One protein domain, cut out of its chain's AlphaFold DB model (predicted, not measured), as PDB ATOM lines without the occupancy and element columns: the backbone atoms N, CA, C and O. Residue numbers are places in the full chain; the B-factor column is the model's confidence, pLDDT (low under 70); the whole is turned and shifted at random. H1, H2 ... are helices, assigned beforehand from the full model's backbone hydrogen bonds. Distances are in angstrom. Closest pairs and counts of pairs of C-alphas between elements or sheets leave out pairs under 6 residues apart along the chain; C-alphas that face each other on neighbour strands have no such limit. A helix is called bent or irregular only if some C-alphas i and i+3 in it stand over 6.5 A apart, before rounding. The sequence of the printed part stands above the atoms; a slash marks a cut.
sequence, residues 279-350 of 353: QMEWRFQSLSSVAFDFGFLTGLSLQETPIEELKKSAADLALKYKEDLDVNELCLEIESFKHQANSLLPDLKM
ATOM      1  N   GLN A 279     464.860 432.519 215.109       67.44
ATOM      2  CA  GLN A 279     464.425 433.188 216.343       67.44
ATOM      3  C   GLN A 279     465.519 433.235 217.429       67.44
ATOM      4  O   GLN A 279     465.551 434.176 218.225       67.44
ATOM      5  N   MET A 280     466.429 432.256 217.474       72.31
ATOM      6  CA  MET A 280     467.600 432.291 218.360       72.31
ATOM      7  C   MET A 280     468.688 433.235 217.830       72.31
ATOM      8  O   MET A 280     469.200 434.044 218.600       72.31
ATOM      9  N   GLU A 281     468.972 433.192 216.529       70.38
ATOM     10  CA  GLU A 281     469.902 434.064 215.800       70.38
ATOM     11  C   GLU A 281     469.534 435.547 215.992       70.38
ATOM     12  O   GLU A 281     470.341 436.331 216.484       70.38
ATOM     13  N   TRP A 282     468.279 435.924 215.730       67.94
ATOM     14  CA  TRP A 282     467.773 437.292 215.900       67.94
ATOM     15  C   TRP A 282     467.857 437.776 217.352       67.94
ATOM     16  O   TRP A 282     468.227 438.926 217.596       67.94
ATOM     17  N   ARG A 283     467.546 436.915 218.333       76.69
ATOM     18  CA  ARG A 283     467.693 437.248 219.761       76.69
ATOM     19  C   ARG A 283     469.154 437.437 220.147       76.69
ATOM     20  O   ARG A 283     469.461 438.403 220.838       76.69
ATOM     21  N   PHE A 284     470.039 436.554 219.690       85.25
ATOM     22  CA  PHE A 284     471.476 436.653 219.931       85.25
ATOM     23  C   PHE A 284     472.058 437.928 219.313       85.25
ATOM     24  O   PHE A 284     472.727 438.684 220.009       85.25
ATOM     25  N   GLN A 285     471.739 438.223 218.051       82.94
ATOM     26  CA  GLN A 285     472.171 439.444 217.364       82.94
ATOM     27  C   GLN A 285     471.638 440.709 218.053       82.94
ATOM     28  O   GLN A 285     472.384 441.666 218.232       82.94
ATOM     29  N   SER A 286     470.381 440.699 218.507       82.00
ATOM     30  CA  SER A 286     469.773 441.826 219.231       82.00
ATOM     31  C   SER A 286     470.434 442.060 220.596       82.00
ATOM     32  O   SER A 286     470.804 443.189 220.911       82.00
ATOM     33  N   LEU A 287     470.646 440.999 221.385       85.56
ATOM     34  CA  LEU A 287     471.365 441.061 222.664       85.56
ATOM     35  C   LEU A 287     472.827 441.486 222.484       85.56
ATOM     36  O   LEU A 287     473.321 442.291 223.264       85.56
ATOM     37  N   SER A 288     473.504 440.980 221.451       88.62
ATOM     38  CA  SER A 288     474.891 441.325 221.121       88.62
ATOM     39  C   SER A 288     475.030 442.783 220.666       88.62
ATOM     40  O   SER A 288     475.957 443.465 221.084       88.62
ATOM     41  N   SER A 289     474.068 443.293 219.885       87.69
ATOM     42  CA  SER A 289     473.991 444.704 219.480       87.69
ATOM     43  C   SER A 289     473.892 445.622 220.704       87.69
ATOM     44  O   SER A 289     474.742 446.489 220.882       87.69
ATOM     45  N   VAL A 290     472.950 445.350 221.617       86.56
ATOM     46  CA  VAL A 290     472.809 446.112 222.872       86.56
ATOM     47  C   VAL A 290     474.056 445.972 223.758       86.56
ATOM     48  O   VAL A 290     474.553 446.960 224.286       86.56
ATOM     49  N   ALA A 291     474.614 444.768 223.904       86.94
ATOM     50  CA  ALA A 291     475.832 444.564 224.692       86.94
ATOM     51  C   ALA A 291     477.050 445.312 224.114       86.94
ATOM     52  O   ALA A 291     477.897 445.774 224.876       86.94
ATOM     53  N   PHE A 292     477.128 445.456 222.789       87.62
ATOM     54  CA  PHE A 292     478.151 446.250 222.112       87.62
ATOM     55  C   PHE A 292     477.935 447.754 222.329       87.62
ATOM     56  O   PHE A 292     478.874 448.445 222.719       87.62
ATOM     57  N   ASP A 293     476.702 448.244 222.158       88.06
ATOM     58  CA  ASP A 293     476.344 449.658 222.352       88.06
ATOM     59  C   ASP A 293     476.707 450.164 223.759       88.06
ATOM     60  O   ASP A 293     477.241 451.260 223.912       88.06
ATOM     61  N   PHE A 294     476.458 449.348 224.788       88.69
ATOM     62  CA  PHE A 294     476.770 449.659 226.187       88.69
ATOM     63  C   PHE A 294     478.164 449.162 226.628       88.69
ATOM     64  O   PHE A 294     478.543 449.327 227.789       88.69
ATOM     65  N   GLY A 295     478.965 448.574 225.729       86.12
ATOM     66  CA  GLY A 295     480.237 447.915 226.063       86.12
ATOM     67  C   GLY A 295     481.298 448.839 226.677       86.12
ATOM     68  O   GLY A 295     482.131 448.397 227.470       86.12
ATOM     69  N   PHE A 296     481.224 450.142 226.391       87.81
ATOM     70  CA  PHE A 296     482.109 451.161 226.968       87.81
ATOM     71  C   PHE A 296     481.887 451.397 228.477       87.81
ATOM     72  O   PHE A 296     482.739 451.992 229.135       87.81
ATOM     73  N   LEU A 297     480.779 450.897 229.042       85.94
ATOM     74  CA  LEU A 297     480.494 450.894 230.484       85.94
ATOM     75  C   LEU A 297     481.105 449.698 231.227       85.94
ATOM     76  O   LEU A 297     480.932 449.571 232.440       85.94
ATOM     77  N   THR A 298     481.791 448.787 230.530       84.44
ATOM     78  CA  THR A 298     482.484 447.683 231.200       84.44
ATOM     79  C   THR A 298     483.629 448.204 232.068       84.44
ATOM     80  O   THR A 298     484.262 449.215 231.766       84.44
ATOM     81  N   GLY A 299     483.919 447.492 233.161       79.75
ATOM     82  CA  GLY A 299     484.935 447.908 234.131       79.75
ATOM     83  C   GLY A 299     486.320 448.152 233.524       79.75
ATOM     84  O   GLY A 299     486.994 449.107 233.904       79.75
ATOM     85  N   LEU A 300     486.697 447.335 232.534       80.56
ATOM     86  CA  LEU A 300     487.936 447.477 231.772       80.56
ATOM     87  C   LEU A 300     487.949 448.785 230.962       80.56
ATOM     88  O   LEU A 300     488.862 449.592 231.120       80.56
ATOM     89  N   SER A 301     486.903 449.053 230.170       82.62
ATOM     90  CA  SER A 301     486.784 450.295 229.390       82.62
ATOM     91  C   SER A 301     486.774 451.548 230.268       82.62
ATOM     92  O   SER A 301     487.437 452.533 229.952       82.62
ATOM     93  N   LEU A 302     486.098 451.510 231.420       83.25
ATOM     94  CA  LEU A 302     486.081 452.632 232.365       83.25
ATOM     95  C   LEU A 302     487.459 452.927 232.986       83.25
ATOM     96  O   LEU A 302     487.696 454.059 233.411       83.25
ATOM     97  N   GLN A 303     488.374 451.954 233.037       78.56
ATOM     98  CA  GLN A 303     489.747 452.168 233.504       78.56
ATOM     99  C   GLN A 303     490.710 452.542 232.371       78.56
ATOM    100  O   GLN A 303     491.445 453.522 232.504       78.56
ATOM    101  N   GLU A 304     490.706 451.788 231.272       83.12
ATOM    102  CA  GLU A 304     491.727 451.867 230.221       83.12
ATOM    103  C   GLU A 304     491.399 452.886 229.117       83.12
ATOM    104  O   GLU A 304     492.291 453.582 228.631       83.12
ATOM    105  N   THR A 305     490.128 453.016 228.722       86.31
ATOM    106  CA  THR A 305     489.726 453.848 227.577       86.31
ATOM    107  C   THR A 305     489.791 455.342 227.929       86.31
ATOM    108  O   THR A 305     489.252 455.742 228.966       86.31
ATOM    109  N   PRO A 306     490.414 456.220 227.117       90.69
ATOM    110  CA  PRO A 306     490.470 457.667 227.363       90.69
ATOM    111  C   PRO A 306     489.096 458.331 227.559       90.69
ATOM    112  O   PRO A 306     488.085 457.881 227.029       90.69
ATOM    113  N   ILE A 307     489.056 459.440 228.311       88.62
ATOM    114  CA  ILE A 307     487.806 460.168 228.613       88.62
ATOM    115  C   ILE A 307     487.077 460.637 227.341       88.62
ATOM    116  O   ILE A 307     485.861 460.505 227.250       88.62
ATOM    117  N   GLU A 308     487.820 461.107 226.336       89.62
ATOM    118  CA  GLU A 308     487.266 461.592 225.066       89.62
ATOM    119  C   GLU A 308     486.667 460.463 224.212       89.62
ATOM    120  O   GLU A 308     485.660 460.659 223.537       89.62
ATOM    121  N   GLU A 309     487.245 459.260 224.270       88.50
ATOM    122  CA  GLU A 309     486.703 458.085 223.578       88.50
ATOM    123  C   GLU A 309     485.424 457.584 224.261       88.50
ATOM    124  O   GLU A 309     484.444 457.304 223.576       88.50
ATOM    125  N   LEU A 310     485.379 457.582 225.598       89.06
ATOM    126  CA  LEU A 310     484.168 457.253 226.360       89.06
ATOM    127  C   LEU A 310     483.040 458.270 226.120       89.06
ATOM    128  O   LEU A 310     481.897 457.867 225.911       89.06
ATOM    129  N   LYS A 311     483.348 459.575 226.081       90.38
ATOM    130  CA  LYS A 311     482.384 460.625 225.699       90.38
ATOM    131  C   LYS A 311     481.881 460.443 224.271       90.38
ATOM    132  O   LYS A 311     480.694 460.614 224.020       90.38
ATOM    133  N   LYS A 312     482.753 460.054 223.337       91.56
ATOM    134  CA  LYS A 312     482.348 459.755 221.960       91.56
ATOM    135  C   LYS A 312     481.394 458.557 221.900       91.56
ATOM    136  O   LYS A 312     480.336 458.683 221.296       91.56
ATOM    137  N   SER A 313     481.708 457.445 222.571       90.25
ATOM    138  CA  SER A 313     480.806 456.285 222.656       90.25
ATOM    139  C   SER A 313     479.470 456.622 223.325       90.25
ATOM    140  O   SER A 313     478.428 456.166 222.862       90.25
ATOM    141  N   ALA A 314     479.476 457.470 224.357       90.94
ATOM    142  CA  ALA A 314     478.260 457.970 224.996       90.94
ATOM    143  C   ALA A 314     477.414 458.836 224.047       90.94
ATOM    144  O   ALA A 314     476.201 458.654 223.960       90.94
ATOM    145  N   ALA A 315     478.043 459.736 223.286       91.19
ATOM    146  CA  ALA A 315     477.356 460.537 222.279       91.19
ATOM    147  C   ALA A 315     476.784 459.669 221.147       91.19
ATOM    148  O   ALA A 315     475.632 459.858 220.760       91.19
ATOM    149  N   ASP A 316     477.542 458.685 220.655       92.06
ATOM    150  CA  ASP A 316     477.084 457.731 219.640       92.06
ATOM    151  C   ASP A 316     475.894 456.884 220.160       92.06
ATOM    152  O   ASP A 316     474.927 456.671 219.424       92.06
ATOM    153  N   LEU A 317     475.895 456.489 221.444       92.06
ATOM    154  CA  LEU A 317     474.769 455.814 222.109       92.06
ATOM    155  C   LEU A 317     473.528 456.719 222.210       92.06
ATOM    156  O   LEU A 317     472.438 456.315 221.803       92.06
ATOM    157  N   ALA A 318     473.672 457.953 222.699       90.69
ATOM    158  CA  ALA A 318     472.558 458.901 222.797       90.69
ATOM    159  C   ALA A 318     471.992 459.279 221.413       90.69
ATOM    160  O   ALA A 318     470.786 459.440 221.244       90.69
ATOM    161  N   LEU A 319     472.833 459.322 220.373       91.81
ATOM    162  CA  LEU A 319     472.390 459.472 218.984       91.81
ATOM    163  C   LEU A 319     471.655 458.233 218.435       91.81
ATOM    164  O   LEU A 319     470.910 458.375 217.460       91.81
ATOM    165  N   LYS A 320     471.825 457.049 219.035       90.06
ATOM    166  CA  LYS A 320     471.065 455.832 218.711       90.06
ATOM    167  C   LYS A 320     469.701 455.799 219.417       90.06
ATOM    168  O   LYS A 320     468.726 455.376 218.804       90.06
ATOM    169  N   TYR A 321     469.624 456.311 220.649       88.81
ATOM    170  CA  TYR A 321     468.434 456.305 221.515       88.81
ATOM    171  C   TYR A 321     467.921 457.726 221.834       88.81
ATOM    172  O   TYR A 321     467.683 458.080 222.985       88.81
ATOM    173  N   LYS A 322     467.739 458.558 220.799       90.06
ATOM    174  CA  LYS A 322     467.407 459.999 220.925       90.06
ATOM    175  C   LYS A 322     466.073 460.326 221.602       90.06
ATOM    176  O   LYS A 322     465.846 461.483 221.939       90.06
ATOM    177  N   GLU A 323     465.167 459.357 221.708       90.88
ATOM    178  CA  GLU A 323     463.889 459.532 222.410       90.88
ATOM    179  C   GLU A 323     464.046 459.351 223.930       90.88
ATOM    180  O   GLU A 323     463.244 459.894 224.687       90.88
ATOM    181  N   ASP A 324     465.108 458.659 224.366       90.56
ATOM    182  CA  ASP A 324     465.347 458.260 225.758       90.56
ATOM    183  C   ASP A 324     466.564 458.957 226.408       90.56
ATOM    184  O   ASP A 324     466.618 459.054 227.633       90.56
ATOM    185  N   LEU A 325     467.552 459.416 225.623       90.31
ATOM    186  CA  LEU A 325     468.851 459.915 226.112       90.31
ATOM    187  C   LEU A 325     469.225 461.288 225.520       90.31
ATOM    188  O   LEU A 325     469.320 461.436 224.299       90.31
ATOM    189  N   ASP A 326     469.544 462.272 226.374       94.06
ATOM    190  CA  ASP A 326     470.205 463.515 225.941       94.06
ATOM    191  C   ASP A 326     471.725 463.326 225.814       94.06
ATOM    192  O   ASP A 326     472.393 462.751 226.676       94.06
ATOM    193  N   VAL A 327     472.287 463.852 224.723       91.19
ATOM    194  CA  VAL A 327     473.711 463.710 224.385       91.19
ATOM    195  C   VAL A 327     474.616 464.428 225.391       91.19
ATOM    196  O   VAL A 327     475.687 463.919 225.718       91.19
ATOM    197  N   ASN A 328     474.224 465.610 225.873       90.19
ATOM    198  CA  ASN A 328     475.059 466.429 226.752       90.19
ATOM    199  C   ASN A 328     474.998 465.923 228.192       90.19
ATOM    200  O   ASN A 328     476.039 465.826 228.842       90.19
ATOM    201  N   GLU A 329     473.798 465.580 228.667       93.06
ATOM    202  CA  GLU A 329     473.579 464.994 229.991       93.06
ATOM    203  C   GLU A 329     474.385 463.699 230.140       93.06
ATOM    204  O   GLU A 329     475.261 463.617 231.002       93.06
ATOM    205  N   LEU A 330     474.219 462.749 229.211       91.56
ATOM    206  CA  LEU A 330     474.928 461.471 229.264       91.56
ATOM    207  C   LEU A 330     476.457 461.639 229.179       91.56
ATOM    208  O   LEU A 330     477.189 460.970 229.903       91.56
ATOM    209  N   CYS A 331     476.977 462.554 228.352       91.69
ATOM    210  CA  CYS A 331     478.426 462.796 228.286       91.69
ATOM    211  C   CYS A 331     479.010 463.336 229.606       91.69
ATOM    212  O   CYS A 331     480.142 462.991 229.956       91.69
ATOM    213  N   LEU A 332     478.256 464.166 230.337       90.88
ATOM    214  CA  LEU A 332     478.652 464.688 231.650       90.88
ATOM    215  C   LEU A 332     478.537 463.619 232.744       90.88
ATOM    216  O   LEU A 332     479.418 463.514 233.603       90.88
ATOM    217  N   GLU A 333     477.490 462.793 232.701       91.00
ATOM    218  CA  GLU A 333     477.317 461.670 233.625       91.00
ATOM    219  C   GLU A 333     478.437 460.637 233.483       91.00
ATOM    220  O   GLU A 333     479.014 460.236 234.490       91.00
ATOM    221  N   ILE A 334     478.814 460.264 232.256       91.44
ATOM    222  CA  ILE A 334     479.917 459.326 231.988       91.44
ATOM    223  C   ILE A 334     481.259 459.862 232.492       91.44
ATOM    224  O   ILE A 334     482.059 459.106 233.048       91.44
ATOM    225  N   GLU A 335     481.505 461.166 232.359       89.06
ATOM    226  CA  GLU A 335     482.709 461.804 232.892       89.06
ATOM    227  C   GLU A 335     482.751 461.770 234.423       89.06
ATOM    228  O   GLU A 335     483.730 461.304 235.014       89.06
ATOM    229  N   SER A 336     481.656 462.178 235.067       88.44
ATOM    230  CA  SER A 336     481.495 462.099 236.520       88.44
ATOM    231  C   SER A 336     481.641 460.657 237.026       88.44
ATOM    232  O   SER A 336     482.397 460.390 237.966       88.44
ATOM    233  N   PHE A 337     480.984 459.707 236.357       88.31
ATOM    234  CA  PHE A 337     480.999 458.294 236.708       88.31
ATOM    235  C   PHE A 337     482.396 457.694 236.579       88.31
ATOM    236  O   PHE A 337     482.834 457.019 237.505       88.31
ATOM    237  N   LYS A 338     483.156 457.998 235.517       85.94
ATOM    238  CA  LYS A 338     484.543 457.525 235.375       85.94
ATOM    239  C   LYS A 338     485.426 457.968 236.543       85.94
ATOM    240  O   LYS A 338     486.183 457.164 237.090       85.94
ATOM    241  N   HIS A 339     485.328 459.235 236.949       86.50
ATOM    242  CA  HIS A 339     486.095 459.751 238.083       86.50
ATOM    243  C   HIS A 339     485.698 459.091 239.414       86.50
ATOM    244  O   HIS A 339     486.556 458.887 240.274       86.50
ATOM    245  N   GLN A 340     484.429 458.702 239.568       84.50
ATOM    246  CA  GLN A 340     483.912 458.034 240.766       84.50
ATOM    247  C   GLN A 340     484.058 456.500 240.741       84.50
ATOM    248  O   GLN A 340     484.080 455.881 241.805       84.50
ATOM    249  N   ALA A 341     484.212 455.869 239.572       81.06
ATOM    250  CA  ALA A 341     484.173 454.413 239.393       81.06
ATOM    251  C   ALA A 341     485.188 453.674 240.278       81.06
ATOM    252  O   ALA A 341     484.832 452.717 240.958       81.06
ATOM    253  N   ASN A 342     486.423 454.179 240.372       74.19
ATOM    254  CA  ASN A 342     487.468 453.612 241.239       74.19
ATOM    255  C   ASN A 342     487.156 453.702 242.749       74.19
ATOM    256  O   ASN A 342     487.806 453.020 243.540       74.19
ATOM    257  N   SER A 343     486.213 454.559 243.154       78.38
ATOM    258  CA  SER A 343     485.747 454.703 244.540       78.38
ATOM    259  C   SER A 343     484.454 453.928 244.813       78.38
ATOM    260  O   SER A 343     484.220 453.537 245.953       78.38
ATOM    261  N   LEU A 344     483.603 453.749 243.798       78.25
ATOM    262  CA  LEU A 344     482.320 453.045 243.898       78.25
ATOM    263  C   LEU A 344     482.462 451.529 243.692       78.25
ATOM    264  O   LEU A 344     481.704 450.757 244.272       78.25
ATOM    265  N   LEU A 345     483.433 451.107 242.881       76.81
ATOM    266  CA  LEU A 345     483.677 449.718 242.496       76.81
ATOM    267  C   LEU A 345     485.151 449.354 242.777       76.81
ATOM    268  O   LEU A 345     485.967 449.299 241.853       76.81
ATOM    269  N   PRO A 346     485.533 449.127 244.050       68.12
ATOM    270  CA  PRO A 346     486.929 448.879 244.434       68.12
ATOM    271  C   PRO A 346     487.532 447.626 243.771       68.12
ATOM    272  O   PRO A 346     488.730 447.603 243.477       68.12
ATOM    273  N   ASP A 347     486.700 446.629 243.462       67.94
ATOM    274  CA  ASP A 347     487.106 445.365 242.832       67.94
ATOM    275  C   ASP A 347     487.561 445.520 241.370       67.94
ATOM    276  O   ASP A 347     488.206 444.616 240.836       67.94
ATOM    277  N   LEU A 348     487.315 446.674 240.727       63.28
ATOM    278  CA  LEU A 348     487.804 446.962 239.369       63.28
ATOM    279  C   LEU A 348     489.326 446.793 239.243       63.28
ATOM    280  O   LEU A 348     489.820 446.434 238.182       63.28
ATOM    281  N   LYS A 349     490.087 447.018 240.322       57.12
ATOM    282  CA  LYS A 349     491.549 446.831 240.330       57.12
ATOM    283  C   LYS A 349     492.004 445.374 240.461       57.12
ATOM    284  O   LYS A 349     493.170 445.104 240.202       57.12
ATOM    285  N   MET A 350     491.132 444.450 240.873       53.19
ATOM    286  CA  MET A 350     491.493 443.039 241.088       53.19
ATOM    287  C   MET A 350     491.344 442.157 239.842       53.19
ATOM    288  O   MET A 350     491.762 441.005 239.871       53.19
TER     289      MET A 350
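What this domain is: This is residues 279 to 350 of the 353 residues of a protein of Lasius niger (UniProt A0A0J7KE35). H4, the longest helix, and H3 form a V, with short H2 across its open end and H5 beyond H2. Residues 279 to 289 of H1 stick out as an arm. The 72 printed residues, with five named helices, H1 to H5, and no named strand, are all helix in class and only just loose, close to compact: radius of gyration of the C-alphas 13.7 A, spans 41 by 31 by 18 A.

Where its parts are: H4, residues 327 to 344, is 23.8 A long, with a kink of 41 degrees near residue 338; it is irregular, C-alphas 339 and 342 being 7.0 A apart. H3, residues 307 to 320, is 19.9 A long. H2 is residues 299 to 304. H1, residues 279 to 293, is 21.2 A long from C-alpha 279 at (464.425, 433.188, 216.343). H5, residues 346 to 350, is only just irregular, with C-alphas 346 and 349 6.51 A apart, and ends with C-alpha 350 at (491.493, 443.039, 241.088).

How they stand to each other: H4 touches H3, opposite ways at a steep tilt of 48 degrees; their closest C-alphas, of Val 327 and Ala 318, are 5.2 A apart. With residues 338 to 341 alone H4 only just touches H2, with 3 pairs of C-alphas within 8 A, the closest Lys 338 and Leu 302, 5.9 A. H1 is close to H3 but not clearly touching, C-alphas of Asp 293 and Leu 317 being closest at 6.4 A. H5 is close to H2 but not clearly touching, C-alphas of Leu 348 and Gly 299 being closest at 6.0 A. Every O i to N i+4 pair is within hydrogen-bond range in H1, H2 and H3, against 12 of 14 in H4 and 0 of 1 in H5, where 2 of 2 O i to N i+3 pairs are.

The domain as a whole: The farthest C-alphas, of Gln 279 and Ser 343, are 41.4 A apart. The printed part has no cut and no long link. Residues 279, 282 and 346 to 350 have pLDDT under 70.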